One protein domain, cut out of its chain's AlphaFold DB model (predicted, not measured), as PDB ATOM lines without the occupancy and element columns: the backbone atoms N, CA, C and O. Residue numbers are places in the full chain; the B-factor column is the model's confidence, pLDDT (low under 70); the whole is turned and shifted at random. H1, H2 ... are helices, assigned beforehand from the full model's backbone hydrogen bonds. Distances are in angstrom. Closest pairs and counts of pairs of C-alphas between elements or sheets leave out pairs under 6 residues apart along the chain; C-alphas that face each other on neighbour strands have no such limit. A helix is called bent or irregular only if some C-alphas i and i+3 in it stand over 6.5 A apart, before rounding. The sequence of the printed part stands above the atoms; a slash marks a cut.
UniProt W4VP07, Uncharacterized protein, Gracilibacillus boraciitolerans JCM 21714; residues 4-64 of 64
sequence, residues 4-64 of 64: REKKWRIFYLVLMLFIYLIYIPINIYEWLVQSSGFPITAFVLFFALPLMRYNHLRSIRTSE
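AT A GLANCE: This is residues 4 to 64 of the 64 residues of an uncharacterized protein of Gracilibacillus boraciitolerans JCM 21714 (UniProt W4VP07). This is a long, narrow helical hairpin: bent H1 runs nearly straight, residues 34 to 39 turn at the far end, and H2 folds back beside it. It spans 49 by 17 by 8 A. The 61 printed residues hold two named helices, H1 then H2, and no named strand: all helix, loose, radius of gyration of the C-alphas 14.5 A.

HOW THE PARTS SIT: H1, residues 4 to 33, is one helix by its hydrogen bonds but bent, C-alphas 21 and 24 being 6.8 A apart; its arms are H1a, residues 4 to 21, and H1b, residues 24 to 33, at a shallow tilt of 16 degrees. H2, residues 40 to 62, touches H1a, opposite ways at a shallow tilt of 11 degrees; the closest C-alphas, Glu 5 and Leu 57, are 6.5 A apart. With residues 42 to 46 alone H2 touches H1b, forming a helical hairpin; the closest C-alphas, Ile 24 and Ala 42, are 5.3 A apart. Every O i to N i+4 pair is within hydrogen-bond range in H1a and H1b, 17 of 19 in H2.

IN THESE COORDINATES: Find C-alpha 4 at (140.633, 218.384, 118.029); H1a runs 25.8 A, H1b 14.1 A. H2 runs 32.6 A to C-alpha 62 at (136.679, 229.017, 112.843), with a kink of 34 degrees near residue 47; it is neither bent nor irregular, but only just: C-alphas 46 and 49 are 6.2 A apart.

THE WHOLE: Look to Ser 35 and Glu 64 for the farthest C-alphas, 48.7 A apart. The H1b to H2 link is short, the printed part has no cut, and no printed residue is under 70 in pLDDT.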
ATOM      1  N   ARG A   4     139.390 217.786 118.518       90.94
ATOM      2  CA  ARG A   4     140.633 218.384 118.029       90.94
ATOM      3  C   ARG A   4     141.060 219.557 118.912       90.94
ATOM      4  O   ARG A   4     142.201 219.566 119.370       90.94
ATOM      5  N   GLU A   5     140.156 220.488 119.226       93.06
ATOM      6  CA  GLU A   5     140.456 221.620 120.115       93.06
ATOM      7  C   GLU A   5     140.904 221.144 121.509       93.06
ATOM      8  O   GLU A   5     141.882 221.659 122.058       93.06
ATOM      9  N   LYS A   6     140.233 220.131 122.075       94.62
ATOM     10  CA  LYS A   6     140.595 219.554 123.383       94.62
ATOM     11  C   LYS A   6     142.010 218.972 123.394       94.62
ATOM     12  O   LYS A   6     142.777 219.280 124.305       94.62
ATOM     13  N   LYS A   7     142.376 218.180 122.379       95.31
ATOM     14  CA  LYS A   7     143.728 217.601 122.256       95.31
ATOM     15  C   LYS A   7     144.802 218.689 122.169       95.31
ATOM     16  O   LYS A   7     145.787 218.631 122.901       95.31
ATOM     17  N   TRP A   8     144.580 219.722 121.354       96.31
ATOM     18  CA  TRP A   8     145.517 220.844 121.234       96.31
ATOM     19  C   TRP A   8     145.635 221.667 122.516       96.31
ATOM     20  O   TRP A   8     146.734 222.079 122.880       96.31
ATOM     21  N   ARG A   9     144.535 221.873 123.247       95.62
ATOM     22  CA  ARG A   9     144.570 222.551 124.552       95.62
ATOM     23  C   ARG A   9     145.457 221.826 125.561       95.62
ATOM     24  O   ARG A   9     146.205 222.499 126.266       95.62
ATOM     25  N   ILE A  10     145.386 220.495 125.612       96.75
ATOM     26  CA  ILE A  10     146.229 219.677 126.496       96.75
ATOM     27  C   ILE A  10     147.691 219.749 126.050       96.75
ATOM     28  O   ILE A  10     148.559 219.993 126.882       96.75
ATOM     29  N   PHE A  11     147.957 219.622 124.745       97.19
ATOM     30  CA  PHE A  11     149.310 219.761 124.200       97.19
ATOM     31  C   PHE A  11     149.950 221.100 124.590       97.19
ATOM     32  O   PHE A  11     151.049 221.121 125.139       97.19
ATOM     33  N   TYR A  12     149.239 222.215 124.382       96.75
ATOM     34  CA  TYR A  12     149.735 223.534 124.777       96.75
ATOM     35  C   TYR A  12     149.955 223.655 126.283       96.75
ATOM     36  O   TYR A  12     150.903 224.315 126.686       96.75
ATOM     37  N   LEU A  13     149.108 223.039 127.112       96.75
ATOM     38  CA  LEU A  13     149.277 223.070 128.563       96.75
ATOM     39  C   LEU A  13     150.585 222.380 128.964       96.75
ATOM     40  O   LEU A  13     151.401 222.988 129.651       96.75
ATOM     41  N   VAL A  14     150.816 221.156 128.481       97.75
ATOM     42  CA  VAL A  14     152.047 220.401 128.764       97.75
ATOM     43  C   VAL A  14     153.279 221.150 128.248       97.75
ATOM     44  O   VAL A  14     154.259 221.295 128.977       97.75
ATOM     45  N   LEU A  15     153.212 221.687 127.026       96.25
ATOM     46  CA  LEU A  15     154.305 222.457 126.432       96.25
ATOM     47  C   LEU A  15     154.617 223.725 127.235       96.25
ATOM     48  O   LEU A  15     155.775 223.987 127.545       96.25
ATOM     49  N   MET A  16     153.596 224.506 127.598       96.31
ATOM     50  CA  MET A  16     153.780 225.716 128.402       96.31
ATOM     51  C   MET A  16     154.351 225.384 129.780       96.31
ATOM     52  O   MET A  16     155.225 226.103 130.250       96.31
ATOM     53  N   LEU A  17     153.908 224.290 130.404       97.25
ATOM     54  CA  LEU A  17     154.416 223.860 131.703       97.25
ATOM     55  C   LEU A  17     155.911 223.528 131.635       97.25
ATOM     56  O   LEU A  17     156.682 224.026 132.449       97.25
ATOM     57  N   PHE A  18     156.336 222.771 130.622       97.12
ATOM     58  CA  PHE A  18     157.755 222.498 130.389       97.12
ATOM     59  C   PHE A  18     158.555 223.787 130.149       97.12
ATOM     60  O   PHE A  18     159.582 224.018 130.788       97.12
ATOM     61  N   ILE A  19     158.080 224.661 129.257       96.31
ATOM     62  CA  ILE A  19     158.829 225.867 128.890       96.31
ATOM     63  C   ILE A  19     158.935 226.826 130.080       96.31
ATOM     64  O   ILE A  19     159.999 227.388 130.319       96.31
ATOM     65  N   TYR A  20     157.860 227.008 130.846       95.88
ATOM     66  CA  TYR A  20     157.817 228.015 131.908       95.88
ATOM     67  C   TYR A  20     158.418 227.531 133.224       95.88
ATOM     68  O   TYR A  20     158.972 228.350 133.951       95.88
ATOM     69  N   LEU A  21     158.336 226.234 133.539       97.25
ATOM     70  CA  LEU A  21     158.900 225.698 134.782       97.25
ATOM     71  C   LEU A  21     160.339 225.215 134.638       97.25
ATOM     72  O   LEU A  21     161.044 225.134 135.637       97.25
ATOM     73  N   ILE A  22     160.771 224.870 133.424       96.44
ATOM     74  CA  ILE A  22     162.079 224.247 133.208       96.44
ATOM     75  C   ILE A  22     162.927 225.121 132.290       96.44
ATOM     76  O   ILE A  22     163.933 225.672 132.726       96.44
ATOM     77  N   TYR A  23     162.509 225.307 131.037       95.44
ATOM     78  CA  TYR A  23     163.357 225.964 130.038       95.44
ATOM     79  C   TYR A  23     163.687 227.425 130.384       95.44
ATOM     80  O   TYR A  23     164.859 227.800 130.410       95.44
ATOM     81  N   ILE A  24     162.674 228.252 130.666       95.00
ATOM     82  CA  ILE A  24     162.863 229.673 130.988       95.00
ATOM     83  C   ILE A  24     163.690 229.843 132.275       95.00
ATOM     84  O   ILE A  24     164.679 230.574 132.219       95.00
ATOM     85  N   PRO A  25     163.374 229.169 133.400       95.06
ATOM     86  CA  PRO A  25     164.172 229.278 134.618       95.06
ATOM     87  C   PRO A  25     165.635 228.880 134.429       95.06
ATOM     88  O   PRO A  25     166.508 229.592 134.915       95.06
ATOM     89  N   ILE A  26     165.915 227.802 133.686       94.94
ATOM     90  CA  ILE A  26     167.294 227.384 133.393       94.94
ATOM     91  C   ILE A  26     168.027 228.465 132.597       94.94
ATOM     92  O   ILE A  26     169.119 228.861 132.983       94.94
ATOM     93  N   ASN A  27     167.414 229.001 131.538       94.12
ATOM     94  CA  ASN A  27     168.048 230.042 130.720       94.12
ATOM     95  C   ASN A  27     168.290 231.338 131.514       94.12
ATOM     96  O   ASN A  27     169.315 231.990 131.330       94.12
ATOM     97  N   ILE A  28     167.369 231.714 132.406       92.75
ATOM     98  CA  ILE A  28     167.558 232.864 133.302       92.75
ATOM     99  C   ILE A  28     168.694 232.584 134.292       92.75
ATOM    100  O   ILE A  28     169.535 233.451 134.510       92.75
ATOM    101  N   TYR A  29     168.745 231.384 134.873       94.06
ATOM    102  CA  TYR A  29     169.815 230.989 135.785       94.06
ATOM    103  C   TYR A  29     171.183 231.020 135.095       94.06
ATOM    104  O   TYR A  29     172.123 231.599 135.631       94.06
ATOM    105  N   GLU A  30     171.297 230.456 133.892       92.56
ATOM    106  CA  GLU A  30     172.537 230.494 133.111       92.56
ATOM    107  C   GLU A  30     172.974 231.927 132.809       92.56
ATOM    108  O   GLU A  30     174.144 232.256 133.012       92.56
ATOM    109  N   TRP A  31     172.036 232.787 132.402       93.31
ATOM    110  CA  TRP A  31     172.308 234.201 132.150       93.31
ATOM    111  C   TRP A  31     172.848 234.921 133.390       93.31
ATOM    112  O   TRP A  31     173.817 235.675 133.297       93.31
ATOM    113  N   LEU A  32     172.259 234.662 134.561       91.94
ATOM    114  CA  LEU A  32     172.643 235.317 135.811       91.94
ATOM    115  C   LEU A  32     173.935 234.757 136.423       91.94
ATOM    116  O   LEU A  32     174.676 235.508 137.053       91.94
ATOM    117  N   VAL A  33     174.201 233.456 136.277       93.88
ATOM    118  CA  VAL A  33     175.289 232.770 136.998       93.88
ATOM    119  C   VAL A  33     176.523 232.544 136.133       93.88
ATOM    120  O   VAL A  33     177.643 232.674 136.621       93.88
ATOM    121  N   GLN A  34     176.350 232.210 134.855       84.12
ATOM    122  CA  GLN A  34     177.458 231.795 133.984       84.12
ATOM    123  C   GLN A  34     177.969 232.920 133.076       84.12
ATOM    124  O   GLN A  34     178.804 232.669 132.211       84.12
ATOM    125  N   SER A  35     177.504 234.162 133.270       78.19
ATOM    126  CA  SER A  35     177.834 235.309 132.402       78.19
ATOM    127  C   SER A  35     177.552 235.032 130.917       78.19
ATOM    128  O   SER A  35     178.247 235.542 130.036       78.19
ATOM    129  N   SER A  36     176.556 234.186 130.627       79.12
ATOM    130  CA  SER A  36     176.145 233.898 129.256       79.12
ATOM    131  C   SER A  36     175.404 235.099 128.654       79.12
ATOM    132  O   SER A  36     174.990 236.026 129.353       79.12
ATOM    133  N   GLY A  37     175.284 235.135 127.325       86.31
ATOM    134  CA  GLY A  37     174.561 236.206 126.636       86.31
ATOM    135  C   GLY A  37     173.091 236.292 127.066       86.31
ATOM    136  O   GLY A  37     172.514 235.329 127.565       86.31
ATOM    137  N   PHE A  38     172.468 237.456 126.852       91.56
ATOM    138  CA  PHE A  38     171.060 237.672 127.197       91.56
ATOM    139  C   PHE A  38     170.149 236.594 126.563       91.56
ATOM    140  O   PHE A  38     170.269 236.334 125.360       91.56
ATOM    141  N   PRO A  39     169.211 235.983 127.316       92.69
ATOM    142  CA  PRO A  39     168.461 234.809 126.873       92.69
ATOM    143  C   PRO A  39     167.266 235.200 125.988       92.69
ATOM    144  O   PRO A  39     166.103 234.990 126.342       92.69
ATOM    145  N   ILE A  40     167.546 235.765 124.809       93.88
ATOM    146  CA  ILE A  40     166.537 236.265 123.854       93.88
ATOM    147  C   ILE A  40     165.475 235.196 123.566       93.88
ATOM    148  O   ILE A  40     164.279 235.483 123.590       93.88
ATOM    149  N   THR A  41     165.894 233.949 123.351       92.31
ATOM    150  CA  THR A  41     164.992 232.835 123.035       92.31
ATOM    151  C   THR A  41     163.979 232.570 124.148       92.31
ATOM    152  O   THR A  41     162.804 232.347 123.858       92.31
ATOM    153  N   ALA A  42     164.391 232.643 125.417       93.06
ATOM    154  CA  ALA A  42     163.492 232.455 126.554       93.06
ATOM    155  C   ALA A  42     162.426 233.561 126.611       93.06
ATOM    156  O   ALA A  42     161.243 233.265 126.787       93.06
ATOM    157  N   PHE A  43     162.821 234.816 126.371       93.00
ATOM    158  CA  PHE A  43     161.889 235.942 126.281       93.00
ATOM    159  C   PHE A  43     160.924 235.800 125.102       93.00
ATOM    160  O   PHE A  43     159.714 235.950 125.276       93.00
ATOM    161  N   VAL A  44     161.423 235.461 123.910       95.25
ATOM    162  CA  VAL A  44     160.570 235.251 122.730       95.25
ATOM    163  C   VAL A  44     159.557 234.145 122.997       95.25
ATOM    164  O   VAL A  44     158.371 234.341 122.744       95.25
ATOM    165  N   LEU A  45     159.979 233.010 123.560       93.81
ATOM    166  CA  LEU A  45     159.077 231.904 123.881       93.81
ATOM    167  C   LEU A  45     158.045 232.286 124.943       93.81
ATOM    168  O   LEU A  45     156.886 231.888 124.815       93.81
ATOM    169  N   PHE A  46     158.427 233.087 125.940       92.56
ATOM    170  CA  PHE A  46     157.506 233.576 126.962       92.56
ATOM    171  C   PHE A  46     156.292 234.287 126.348       92.56
ATOM    172  O   PHE A  46     155.160 233.969 126.713       92.56
ATOM    173  N   PHE A  47     156.508 235.167 125.364       94.94
ATOM    174  CA  PHE A  47     155.432 235.916 124.702       94.94
ATOM    175  C   PHE A  47     154.795 235.177 123.518       94.94
ATOM    176  O   PHE A  47     153.581 235.250 123.317       94.94
ATOM    177  N   ALA A  48     155.587 234.448 122.731       95.31
ATOM    178  CA  ALA A  48     155.114 233.799 121.513       95.31
ATOM    179  C   ALA A  48     154.183 232.616 121.806       95.31
ATOM    180  O   ALA A  48     153.193 232.441 121.096       95.31
ATOM    181  N   LEU A  49     154.446 231.822 122.851       95.25
ATOM    182  CA  LEU A  49     153.626 230.647 123.183       95.25
ATOM    183  C   LEU A  49     152.156 230.991 123.484       95.25
ATOM    184  O   LEU A  49     151.278 230.366 122.882       95.25
ATOM    185  N   PRO A  50     151.841 231.979 124.347       95.19
ATOM    186  CA  PRO A  50     150.467 232.406 124.598       95.19
ATOM    187  C   PRO A  50     149.752 232.884 123.334       95.19
ATOM    188  O   PRO A  50     148.603 232.502 123.095       95.19
ATOM    189  N   LEU A  51     150.439 233.681 122.510       97.06
ATOM    190  CA  LEU A  51     149.886 234.229 121.271       97.06
ATOM    191  C   LEU A  51     149.630 233.128 120.240       97.06
ATOM    192  O   LEU A  51     148.550 233.061 119.653       97.06
ATOM    193  N   MET A  52     150.586 232.215 120.070       96.25
ATOM    194  CA  MET A  52     150.455 231.066 119.180       96.25
ATOM    195  C   MET A  52     149.302 230.163 119.618       96.25
ATOM    196  O   MET A  52     148.473 229.788 118.790       96.25
ATOM    197  N   ARG A  53     149.199 229.864 120.918       96.38
ATOM    198  CA  ARG A  53     148.078 229.103 121.484       96.38
ATOM    199  C   ARG A  53     146.743 229.777 121.179       96.38
ATOM    200  O   ARG A  53     145.810 229.099 120.754       96.38
ATOM    201  N   TYR A  54     146.637 231.086 121.403       96.12
ATOM    202  CA  TYR A  54     145.407 231.831 121.138       96.12
ATOM    203  C   TYR A  54     145.024 231.778 119.653       96.12
ATOM    204  O   TYR A  54     143.899 231.395 119.323       96.12
ATOM    205  N   ASN A  55     145.972 232.079 118.762       97.12
ATOM    206  CA  ASN A  55     145.743 232.110 117.320       97.12
ATOM    207  C   ASN A  55     145.386 230.728 116.762       97.12
ATOM    208  O   ASN A  55     144.418 230.596 116.016       97.12
ATOM    209  N   HIS A  56     146.114 229.687 117.163       96.12
ATOM    210  CA  HIS A  56     145.872 228.333 116.679       96.12
ATOM    211  C   HIS A  56     144.523 227.784 117.159       96.12
ATOM    212  O   HIS A  56     143.751 227.260 116.357       96.12
ATOM    213  N   LEU A  57     144.181 227.954 118.442       95.62
ATOM    214  CA  LEU A  57     142.878 227.510 118.952       95.62
ATOM    215  C   LEU A  57     141.719 228.297 118.329       95.62
ATOM    216  O   LEU A  57     140.658 227.721 118.091       95.62
ATOM    217  N   ARG A  58     141.910 229.592 118.043       95.69
ATOM    218  CA  ARG A  58     140.929 230.394 117.300       95.69
ATOM    219  C   ARG A  58     140.743 229.863 115.881       95.69
ATOM    220  O   ARG A  58     139.602 229.681 115.480       95.69
ATOM    221  N   SER A  59     141.835 229.570 115.174       95.75
ATOM    222  CA  SER A  59     141.791 228.990 113.826       95.75
ATOM    223  C   SER A  59     141.035 227.660 113.800       95.75
ATOM    224  O   SER A  59     140.179 227.478 112.943       95.75
ATOM    225  N   ILE A  60     141.271 226.769 114.772       93.44
ATOM    226  CA  ILE A  60     140.537 225.497 114.868       93.44
ATOM    227  C   ILE A  60     139.031 225.743 115.001       93.44
ATOM    228  O   ILE A  60     138.259 225.117 114.292       93.44
ATOM    229  N   ARG A  61     138.614 226.682 115.858       91.88
ATOM    230  CA  ARG A  61     137.190 226.989 116.072       91.88
ATOM    231  C   ARG A  61     136.502 227.637 114.876       91.88
ATOM    232  O   ARG A  61     135.291 227.552 114.789       91.88
ATOM    233  N   THR A  62     137.237 228.368 114.042       92.69
ATOM    234  CA  THR A  62     136.679 229.017 112.843       92.69
ATOM    235  C   THR A  62     136.631 228.087 111.637       92.69
ATOM    236  O   THR A  62     135.926 228.375 110.680       92.69
ATOM    237  N   SER A  63     137.434 227.023 111.653       85.31
ATOM    238  CA  SER A  63     137.530 226.033 110.575       85.31
ATOM    239  C   SER A  63     136.687 224.778 110.835       85.31
ATOM    240  O   SER A  63     136.721 223.858 110.022       85.31
ATOM    241  N   GLU A  64     135.973 224.738 111.960       72.25
ATOM    242  CA  GLU A  64     134.997 223.714 112.356       72.25
ATOM    243  C   GLU A  64     133.594 224.317 112.392       72.25
ATOM    244  O   GLU A  64     132.651 223.579 112.035       72.25
TER     245      GLU A  64